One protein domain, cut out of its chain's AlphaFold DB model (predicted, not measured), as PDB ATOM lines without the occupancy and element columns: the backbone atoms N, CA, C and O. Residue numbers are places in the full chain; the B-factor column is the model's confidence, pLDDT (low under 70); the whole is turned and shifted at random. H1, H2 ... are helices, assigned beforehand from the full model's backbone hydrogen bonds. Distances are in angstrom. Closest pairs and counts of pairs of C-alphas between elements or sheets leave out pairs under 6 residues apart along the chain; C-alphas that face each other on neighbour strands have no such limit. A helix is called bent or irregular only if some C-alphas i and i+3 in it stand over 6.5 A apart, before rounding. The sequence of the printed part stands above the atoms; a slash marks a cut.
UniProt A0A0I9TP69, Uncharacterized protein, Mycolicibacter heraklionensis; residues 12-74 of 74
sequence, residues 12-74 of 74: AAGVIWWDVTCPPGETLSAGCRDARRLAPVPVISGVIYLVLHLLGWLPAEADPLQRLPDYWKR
ATOM      1  N   ALA A  12     113.616 256.816 235.535       96.56
ATOM      2  CA  ALA A  12     114.604 257.886 235.422       96.56
ATOM      3  C   ALA A  12     115.496 257.976 236.671       96.56
ATOM      4  O   ALA A  12     116.715 258.081 236.552       96.56
ATOM      5  N   ALA A  13     114.901 257.882 237.862       97.19
ATOM      6  CA  ALA A  13     115.636 257.892 239.119       97.19
ATOM      7  C   ALA A  13     116.600 256.703 239.223       97.19
ATOM      8  O   ALA A  13     117.742 256.896 239.624       97.19
ATOM      9  N   GLY A  14     116.174 255.502 238.817       95.38
ATOM     10  CA  GLY A  14     117.029 254.315 238.796       95.38
ATOM     11  C   GLY A  14     118.227 254.469 237.859       95.38
ATOM     12  O   GLY A  14     119.351 254.187 238.267       95.38
ATOM     13  N   VAL A  15     118.003 254.986 236.645       95.19
ATOM     14  CA  VAL A  15     119.083 255.265 235.683       95.19
ATOM     15  C   VAL A  15     120.080 256.270 236.257       95.19
ATOM     16  O   VAL A  15     121.276 255.992 236.277       95.19
ATOM     17  N   ILE A  16     119.598 257.407 236.770       95.88
ATOM     18  CA  ILE A  16     120.456 258.451 237.351       95.88
ATOM     19  C   ILE A  16     121.245 257.902 238.538       95.88
ATOM     20  O   ILE A  16     122.448 258.122 238.634       95.88
ATOM     21  N   TRP A  17     120.574 257.183 239.437       96.00
ATOM     22  CA  TRP A  17     121.202 256.634 240.629       96.00
ATOM     23  C   TRP A  17     122.359 255.703 240.273       96.00
ATOM     24  O   TRP A  17     123.455 255.863 240.807       96.00
ATOM     25  N   TRP A  18     122.148 254.772 239.340       93.94
ATOM     26  CA  TRP A  18     123.192 253.833 238.929       93.94
ATOM     27  C   TRP A  18     124.345 254.534 238.211       93.94
ATOM     28  O   TRP A  18     125.502 254.321 238.559       93.94
ATOM     29  N   ASP A  19     124.048 255.419 237.256       93.69
ATOM     30  CA  ASP A  19     125.087 256.099 236.476       93.69
ATOM     31  C   ASP A  19     125.939 257.067 237.319       93.69
ATOM     32  O   ASP A  19     127.091 257.313 236.968       93.69
ATOM     33  N   VAL A  20     125.409 257.591 238.431       95.56
ATOM     34  CA  VAL A  20     126.148 258.474 239.353       95.56
ATOM     35  C   VAL A  20     126.945 257.697 240.404       95.56
ATOM     36  O   VAL A  20     128.005 258.160 240.822       95.56
ATOM     37  N   THR A  21     126.444 256.549 240.867       95.81
ATOM     38  CA  THR A  21     127.037 255.833 242.013       95.81
ATOM     39  C   THR A  21     127.964 254.683 241.627       95.81
ATOM     40  O   THR A  21     128.802 254.291 242.439       95.81
ATOM     41  N   CYS A  22     127.855 254.145 240.409       92.88
ATOM     42  CA  CYS A  22     128.708 253.050 239.956       92.88
ATOM     43  C   CYS A  22     130.095 253.524 239.485       92.88
ATOM     44  O   CYS A  22     130.237 254.634 238.964       92.88
ATOM     45  N   PRO A  23     131.129 252.669 239.605       92.06
ATOM     46  CA  PRO A  23     132.440 252.935 239.024       92.06
ATOM     47  C   PRO A  23     132.377 253.196 237.508       92.06
ATOM     48  O   PRO A  23     131.493 252.677 236.817       92.06
ATOM     49  N   PRO A  24     133.340 253.950 236.946       86.94
ATOM     50  CA  PRO A  24     133.444 254.132 235.502       86.94
ATOM     51  C   PRO A  24     133.498 252.789 234.764       86.94
ATOM     52  O   PRO A  24     134.284 251.916 235.119       86.94
ATOM     53  N   GLY A  25     132.677 252.637 233.723       88.81
ATOM     54  CA  GLY A  25     132.568 251.392 232.949       88.81
ATOM     55  C   GLY A  25     131.493 250.421 233.447       88.81
ATOM     56  O   GLY A  25     131.052 249.593 232.664       88.81
ATOM     57  N   GLU A  26     130.989 250.592 234.669       91.75
ATOM     58  CA  GLU A  26     129.939 249.749 235.274       91.75
ATOM     59  C   GLU A  26     128.572 250.461 235.331       91.75
ATOM     60  O   GLU A  26     127.643 250.036 236.016       91.75
ATOM     61  N   THR A  27     128.436 251.595 234.637       95.62
ATOM     62  CA  THR A  27     127.175 252.344 234.585       95.62
ATOM     63  C   THR A  27     126.127 251.602 233.752       95.62
ATOM     64  O   THR A  27     126.472 250.808 232.873       95.62
ATOM     65  N   LEU A  28     124.835 251.897 233.948       90.94
ATOM     66  CA  LEU A  28     123.766 251.337 233.107       90.94
ATOM     67  C   LEU A  28     124.007 251.682 231.636       90.94
ATOM     68  O   LEU A  28     123.877 250.834 230.751       90.94
ATOM     69  N   SER A  29     124.435 252.917 231.373       90.00
ATOM     70  CA  SER A  29     124.808 253.358 230.029       90.00
ATOM     71  C   SER A  29     125.995 252.576 229.449       90.00
ATOM     72  O   SER A  29     126.021 252.313 228.245       90.00
ATOM     73  N   ALA A  30     126.986 252.207 230.267       94.12
ATOM     74  CA  ALA A  30     128.124 251.395 229.837       94.12
ATOM     75  C   ALA A  30     127.707 249.949 229.544       94.12
ATOM     76  O   ALA A  30     127.951 249.477 228.434       94.12
ATOM     77  N   GLY A  31     126.956 249.319 230.451       93.62
ATOM     78  CA  GLY A  31     126.409 247.978 230.245       93.62
ATOM     79  C   GLY A  31     125.546 247.884 228.983       93.62
ATOM     80  O   GLY A  31     125.692 246.948 228.199       93.62
ATOM     81  N   CYS A  32     124.717 248.896 228.701       92.94
ATOM     82  CA  CYS A  32     123.959 248.975 227.448       92.94
ATOM     83  C   CYS A  32     124.860 249.062 226.206       92.94
ATOM     84  O   CYS A  32     124.570 248.427 225.187       92.94
ATOM     85  N   ARG A  33     125.954 249.837 226.258       94.69
ATOM     86  CA  ARG A  33     126.918 249.908 225.145       94.69
ATOM     87  C   ARG A  33     127.602 248.565 224.914       94.69
ATOM     88  O   ARG A  33     127.713 248.159 223.757       94.69
ATOM     89  N   ASP A  34     128.012 247.886 225.977       95.25
ATOM     90  CA  ASP A  34     128.703 246.599 225.891       95.25
ATOM     91  C   ASP A  34     127.771 245.490 225.407       95.25
ATOM     92  O   ASP A  34     128.109 244.770 224.466       95.25
ATOM     93  N   ALA A  35     126.546 245.427 225.934       94.38
ATOM     94  CA  ALA A  35     125.515 244.515 225.450       94.38
ATOM     95  C   ALA A  35     125.236 244.731 223.955       94.38
ATOM     96  O   ALA A  35     125.200 243.773 223.183       94.38
ATOM     97  N   ARG A  36     125.111 245.992 223.513       96.69
ATOM     98  CA  ARG A  36     124.946 246.319 222.090       96.69
ATOM     99  C   ARG A  36     126.161 245.902 221.262       96.69
ATOM    100  O   ARG A  36     125.992 245.492 220.121       96.69
ATOM    101  N   ARG A  37     127.381 246.021 221.790       96.50
ATOM    102  CA  ARG A  37     128.602 245.604 221.082       96.50
ATOM    103  C   ARG A  37     128.658 244.085 220.907       96.50
ATOM    104  O   ARG A  37     129.058 243.624 219.844       96.50
ATOM    105  N   LEU A  38     128.265 243.331 221.932       97.50
ATOM    106  CA  LEU A  38     128.279 241.867 221.925       97.50
ATOM    107  C   LEU A  38     127.132 241.272 221.098       97.50
ATOM    108  O   LEU A  38     127.324 240.282 220.400       97.50
ATOM    109  N   ALA A  39     125.946 241.877 221.166       96.81
ATOM    110  CA  ALA A  39     124.737 241.367 220.533       96.81
ATOM    111  C   ALA A  39     123.883 242.523 219.963       96.81
ATOM    112  O   ALA A  39     122.805 242.828 220.482       96.81
ATOM    113  N   PRO A  40     124.331 243.185 218.879       95.81
ATOM    114  CA  PRO A  40     123.701 244.409 218.384       95.81
ATOM    115  C   PRO A  40     122.263 244.189 217.925       95.81
ATOM    116  O   PRO A  40     121.386 244.976 218.267       95.81
ATOM    117  N   VAL A  41     122.008 243.106 217.187       97.50
ATOM    118  CA  VAL A  41     120.684 242.807 216.628       97.50
ATOM    119  C   VAL A  41     119.620 242.645 217.719       97.50
ATOM    120  O   VAL A  41     118.651 243.405 217.679       97.50
ATOM    121  N   PRO A  42     119.751 241.733 218.705       95.94
ATOM    122  CA  PRO A  42     118.713 241.565 219.721       95.94
ATOM    123  C   PRO A  42     118.557 242.802 220.612       95.94
ATOM    124  O   PRO A  42     117.430 243.155 220.949       95.94
ATOM    125  N   VAL A  43     119.645 243.509 220.941       96.19
ATOM    126  CA  VAL A  43     119.574 244.722 221.772       96.19
ATOM    127  C   VAL A  43     118.842 245.848 221.045       96.19
ATOM    128  O   VAL A  43     117.905 246.426 221.592       96.19
ATOM    129  N   ILE A  44     119.226 246.146 219.801       95.94
ATOM    130  CA  ILE A  44     118.584 247.202 219.008       95.94
ATOM    131  C   ILE A  44     117.121 246.843 218.739       95.94
ATOM    132  O   ILE A  44     116.246 247.685 218.927       95.94
ATOM    133  N   SER A  45     116.845 245.592 218.362       95.62
ATOM    134  CA  SER A  45     115.476 245.129 218.103       95.62
ATOM    135  C   SER A  45     114.607 245.216 219.357       95.62
ATOM    136  O   SER A  45     113.467 245.659 219.272       95.62
ATOM    137  N   GLY A  46     115.152 244.872 220.529       94.88
ATOM    138  CA  GLY A  46     114.463 245.008 221.811       94.88
ATOM    139  C   GLY A  46     114.133 246.461 222.153       94.88
ATOM    140  O   GLY A  46     113.004 246.757 222.534       94.88
ATOM    141  N   VAL A  47     115.078 247.388 221.958       94.50
ATOM    142  CA  VAL A  47     114.835 248.825 222.179       94.50
ATOM    143  C   VAL A  47     113.772 249.357 221.219       94.50
ATOM    144  O   VAL A  47     112.849 250.039 221.660       94.50
ATOM    145  N   ILE A  48     113.865 249.025 219.928       95.50
ATOM    146  CA  ILE A  48     112.865 249.423 218.929       95.50
ATOM    147  C   ILE A  48     111.491 248.886 219.329       95.50
ATOM    148  O   ILE A  48     110.539 249.657 219.391       95.50
ATOM    149  N   TYR A  49     111.392 247.598 219.664       94.94
ATOM    150  CA  TYR A  49     110.145 246.985 220.116       94.94
ATOM    151  C   TYR A  49     109.545 247.720 221.322       94.94
ATOM    152  O   TYR A  49     108.371 248.081 221.288       94.94
ATOM    153  N   LEU A  50     110.343 248.009 222.355       94.19
ATOM    154  CA  LEU A  50     109.867 248.719 223.545       94.19
ATOM    155  C   LEU A  50     109.376 250.136 223.223       94.19
ATOM    156  O   LEU A  50     108.357 250.558 223.764       94.19
ATOM    157  N   VAL A  51     110.053 250.864 222.331       94.75
ATOM    158  CA  VAL A  51     109.590 252.186 221.877       94.75
ATOM    159  C   VAL A  51     108.255 252.064 221.146       94.75
ATOM    160  O   VAL A  51     107.319 252.793 221.470       94.75
ATOM    161  N   LEU A  52     108.143 251.126 220.202       94.81
ATOM    162  CA  LEU A  52     106.909 250.907 219.446       94.81
ATOM    163  C   LEU A  52     105.740 250.513 220.366       94.81
ATOM    164  O   LEU A  52     104.643 251.045 220.203       94.81
ATOM    165  N   HIS A  53     105.984 249.647 221.354       92.75
ATOM    166  CA  HIS A  53     105.016 249.270 222.388       92.75
ATOM    167  C   HIS A  53     104.558 250.487 223.205       92.75
ATOM    168  O   HIS A  53     103.365 250.771 223.298       92.75
ATOM    169  N   LEU A  54     105.499 251.252 223.768       91.81
ATOM    170  CA  LEU A  54     105.185 252.391 224.638       91.81
ATOM    171  C   LEU A  54     104.446 253.519 223.906       91.81
ATOM    172  O   LEU A  54     103.662 254.237 224.528       91.81
ATOM    173  N   LEU A  55     104.683 253.674 222.601       92.56
ATOM    174  CA  LEU A  55     103.971 254.627 221.747       92.56
ATOM    175  C   LEU A  55     102.623 254.095 221.233       92.56
ATOM    176  O   LEU A  55     101.869 254.857 220.628       92.56
ATOM    177  N   GLY A  56     102.307 252.817 221.466       90.56
ATOM    178  CA  GLY A  56     101.094 252.173 220.959       90.56
ATOM    179  C   GLY A  56     101.076 252.043 219.434       90.56
ATOM    180  O   GLY A  56     100.015 252.115 218.824       90.56
ATOM    181  N   TRP A  57     102.249 251.926 218.805       93.81
ATOM    182  CA  TRP A  57     102.380 251.808 217.347       93.81
ATOM    183  C   TRP A  57     102.276 250.365 216.855       93.81
ATOM    184  O   TRP A  57     102.097 250.139 215.659       93.81
ATOM    185  N   LEU A  58     102.394 249.389 217.756       89.06
ATOM    186  CA  LEU A  58     102.180 247.989 217.420       89.06
ATOM    187  C   LEU A  58     100.684 247.659 217.465       89.06
ATOM    188  O   LEU A  58     100.000 248.049 218.412       89.06
ATOM    189  N   PRO A  59     100.166 246.918 216.472       88.06
ATOM    190  CA  PRO A  59      98.839 246.332 216.580       88.06
ATOM    191  C   PRO A  59      98.828 245.286 217.709       88.06
ATOM    192  O   PRO A  59      99.842 244.634 217.973       88.06
ATOM    193  N   ALA A  60      97.681 245.102 218.370       83.44
ATOM    194  CA  ALA A  60      97.561 244.286 219.583       83.44
ATOM    195  C   ALA A  60      97.923 242.798 219.381       83.44
ATOM    196  O   ALA A  60      98.183 242.073 220.342       83.44
ATOM    197  N   GLU A  61      97.921 242.304 218.141       84.31
ATOM    198  CA  GLU A  61      98.373 240.962 217.762       84.31
ATOM    199  C   GLU A  61      99.891 240.815 217.767       84.31
ATOM    200  O   GLU A  61     100.397 239.731 218.055       84.31
ATOM    201  N   ALA A  62     100.602 241.904 217.487       85.12
ATOM    202  CA  ALA A  62     102.056 241.964 217.448       85.12
ATOM    203  C   ALA A  62     102.663 242.516 218.749       85.12
ATOM    204  O   ALA A  62     103.884 242.641 218.844       85.12
ATOM    205  N   ASP A  63     101.831 242.831 219.746       88.38
ATOM    206  CA  ASP A  63     102.258 243.392 221.022       88.38
ATOM    207  C   ASP A  63     101.962 242.464 222.219       88.38
ATOM    208  O   ASP A  63     100.944 242.603 222.908       88.38
ATOM    209  N   PRO A  64     102.859 241.504 222.515       85.31
ATOM    210  CA  PRO A  64     102.718 240.634 223.680       85.31
ATOM    211  C   PRO A  64     102.632 241.395 225.009       85.31
ATOM    212  O   PRO A  64     101.885 240.983 225.899       85.31
ATOM    213  N   LEU A  65     103.364 242.508 225.156       86.06
ATOM    214  CA  LEU A  65     103.374 243.302 226.387       86.06
ATOM    215  C   LEU A  65     102.019 243.962 226.660       86.06
ATOM    216  O   LEU A  65     101.643 244.121 227.821       86.06
ATOM    217  N   GLN A  66     101.255 244.286 225.616       82.56
ATOM    218  CA  GLN A  66      99.897 244.807 225.763       82.56
ATOM    219  C   GLN A  66      98.922 243.762 226.324       82.56
ATOM    220  O   GLN A  66      97.968 244.130 227.005       82.56
ATOM    221  N   ARG A  67      99.179 242.468 226.090       73.75
ATOM    222  CA  ARG A  67      98.335 241.355 226.564       73.75
ATOM    223  C   ARG A  67      98.712 240.852 227.957       73.75
ATOM    224  O   ARG A  67      97.881 240.263 228.637       73.75
ATOM    225  N   LEU A  68      99.945 241.080 228.418       73.69
ATOM    226  CA  LEU A  68     100.408 240.643 229.746       73.69
ATOM    227  C   LEU A  68      99.514 241.081 230.927       73.69
ATOM    228  O   LEU A  68      99.286 240.259 231.817       73.69
ATOM    229  N   PRO A  69      98.971 242.314 230.972       67.75
ATOM    230  CA  PRO A  69      98.071 242.732 232.042       67.75
ATOM    231  C   PRO A  69      96.811 241.866 232.156       67.75
ATOM    232  O   PRO A  69      96.325 241.677 233.270       67.75
ATOM    233  N   ASP A  70      96.313 241.318 231.043       60.81
ATOM    234  CA  ASP A  70      95.105 240.484 231.014       60.81
ATOM    235  C   ASP A  70      95.335 239.108 231.652       60.81
ATOM    236  O   ASP A  70      94.399 238.494 232.166       60.81
ATOM    237  N   TYR A  71      96.583 238.633 231.659       56.03
ATOM    238  CA  TYR A  71      96.976 237.384 232.314       56.03
ATOM    239  C   TYR A  71      97.287 237.559 233.801       56.03
ATOM    240  O   TYR A  71      97.165 236.604 234.560       56.03
ATOM    241  N   TRP A  72      97.701 238.759 234.220       49.88
ATOM    242  CA  TRP A  72      98.201 239.005 235.578       49.88
ATOM    243  C   TRP A  72      97.188 239.682 236.511       49.88
ATOM    244  O   TRP A  72      97.395 239.718 237.720       49.88
ATOM    245  N   LYS A  73      96.096 240.231 235.964       51.34
ATOM    246  CA  LYS A  73      94.982 240.830 236.726       51.34
ATOM    247  C   LYS A  73      93.713 239.958 236.766       51.34
ATOM    248  O   LYS A  73      92.672 240.459 237.190       51.34
ATOM    249  N   ARG A  74      93.783 238.706 236.302       45.66
ATOM    250  CA  ARG A  74      92.768 237.664 236.545       45.66
ATOM    251  C   ARG A  74      93.059 236.953 237.856       45.66
ATOM    252  O   ARG A  74      92.071 236.591 238.527       45.66
TER     253      ARG A  74
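This is residues 12 to 74 of the 74 residues of an uncharacterized protein of Mycolicibacter heraklionensis (UniProt A0A0I9TP69). Look for an open zigzag of four helices strung one after another, with no shared core: H1 and H2 make a corner, H2 and H3 make a V, and H4 follows beyond a loop at the far end. Residues 67 to 74, of which 67 to 72 belong to H4, stick out. The printed part has 63 residues with four named helices, in the order H1, H2, H3, H4, and no named strand; the class is all helix. The whole is loose, with a radius of gyration of the C-alphas of 15.3 A, and elongated, spanning 41 by 27 by 18 A.

Start with H1, residues 12 to 21, which touches H2, residues 28 to 38; their closest C-alphas, of Asp 19 and Leu 28, are 6.0 A apart, and their lines are about perpendicular at 89 degrees. Go on to H3, residues 40 to 54, whose residues 43 to 44 alone touch H2. H2 and H3 only just touch, with 3 pairs of C-alphas within 8 A, and only at the corner; the closest C-alphas, of Arg 36 and Val 43, are 5.6 A apart. They run opposite ways at a steep tilt of 52 degrees. H4, residues 64 to 72, is close to H3 but not clearly touching, the closest C-alphas, of His 53 and Leu 65, being 7.4 A apart. H1 is apart from H3 and H4, and H2 from H4. In H1, H2 and H3 every O i to N i+4 pair is within hydrogen-bond range; in H4 2 of 5 are, beside 4 of 6 O i to N i+3 pairs.

Find C-alpha 12 at (114.604, 257.886, 235.422), where H1 begins; it runs 14.2 A. H2 runs 15.3 A and H3 21.1 A. H4 runs 12.8 A to C-alpha 72 at (98.201, 239.005, 235.578) and is only just irregular: C-alphas 66 and 69 are 6.9 A apart.

The two C-alphas farthest apart, of Pro 24 and Arg 74, are 43.9 A apart. The printed part has no cut; the link H2 to H3 is tight, and H1 to H2 and H3 to H4 are short. The mean pLDDT of the printed part is 88.7, and residues 69 to 74 are under 70.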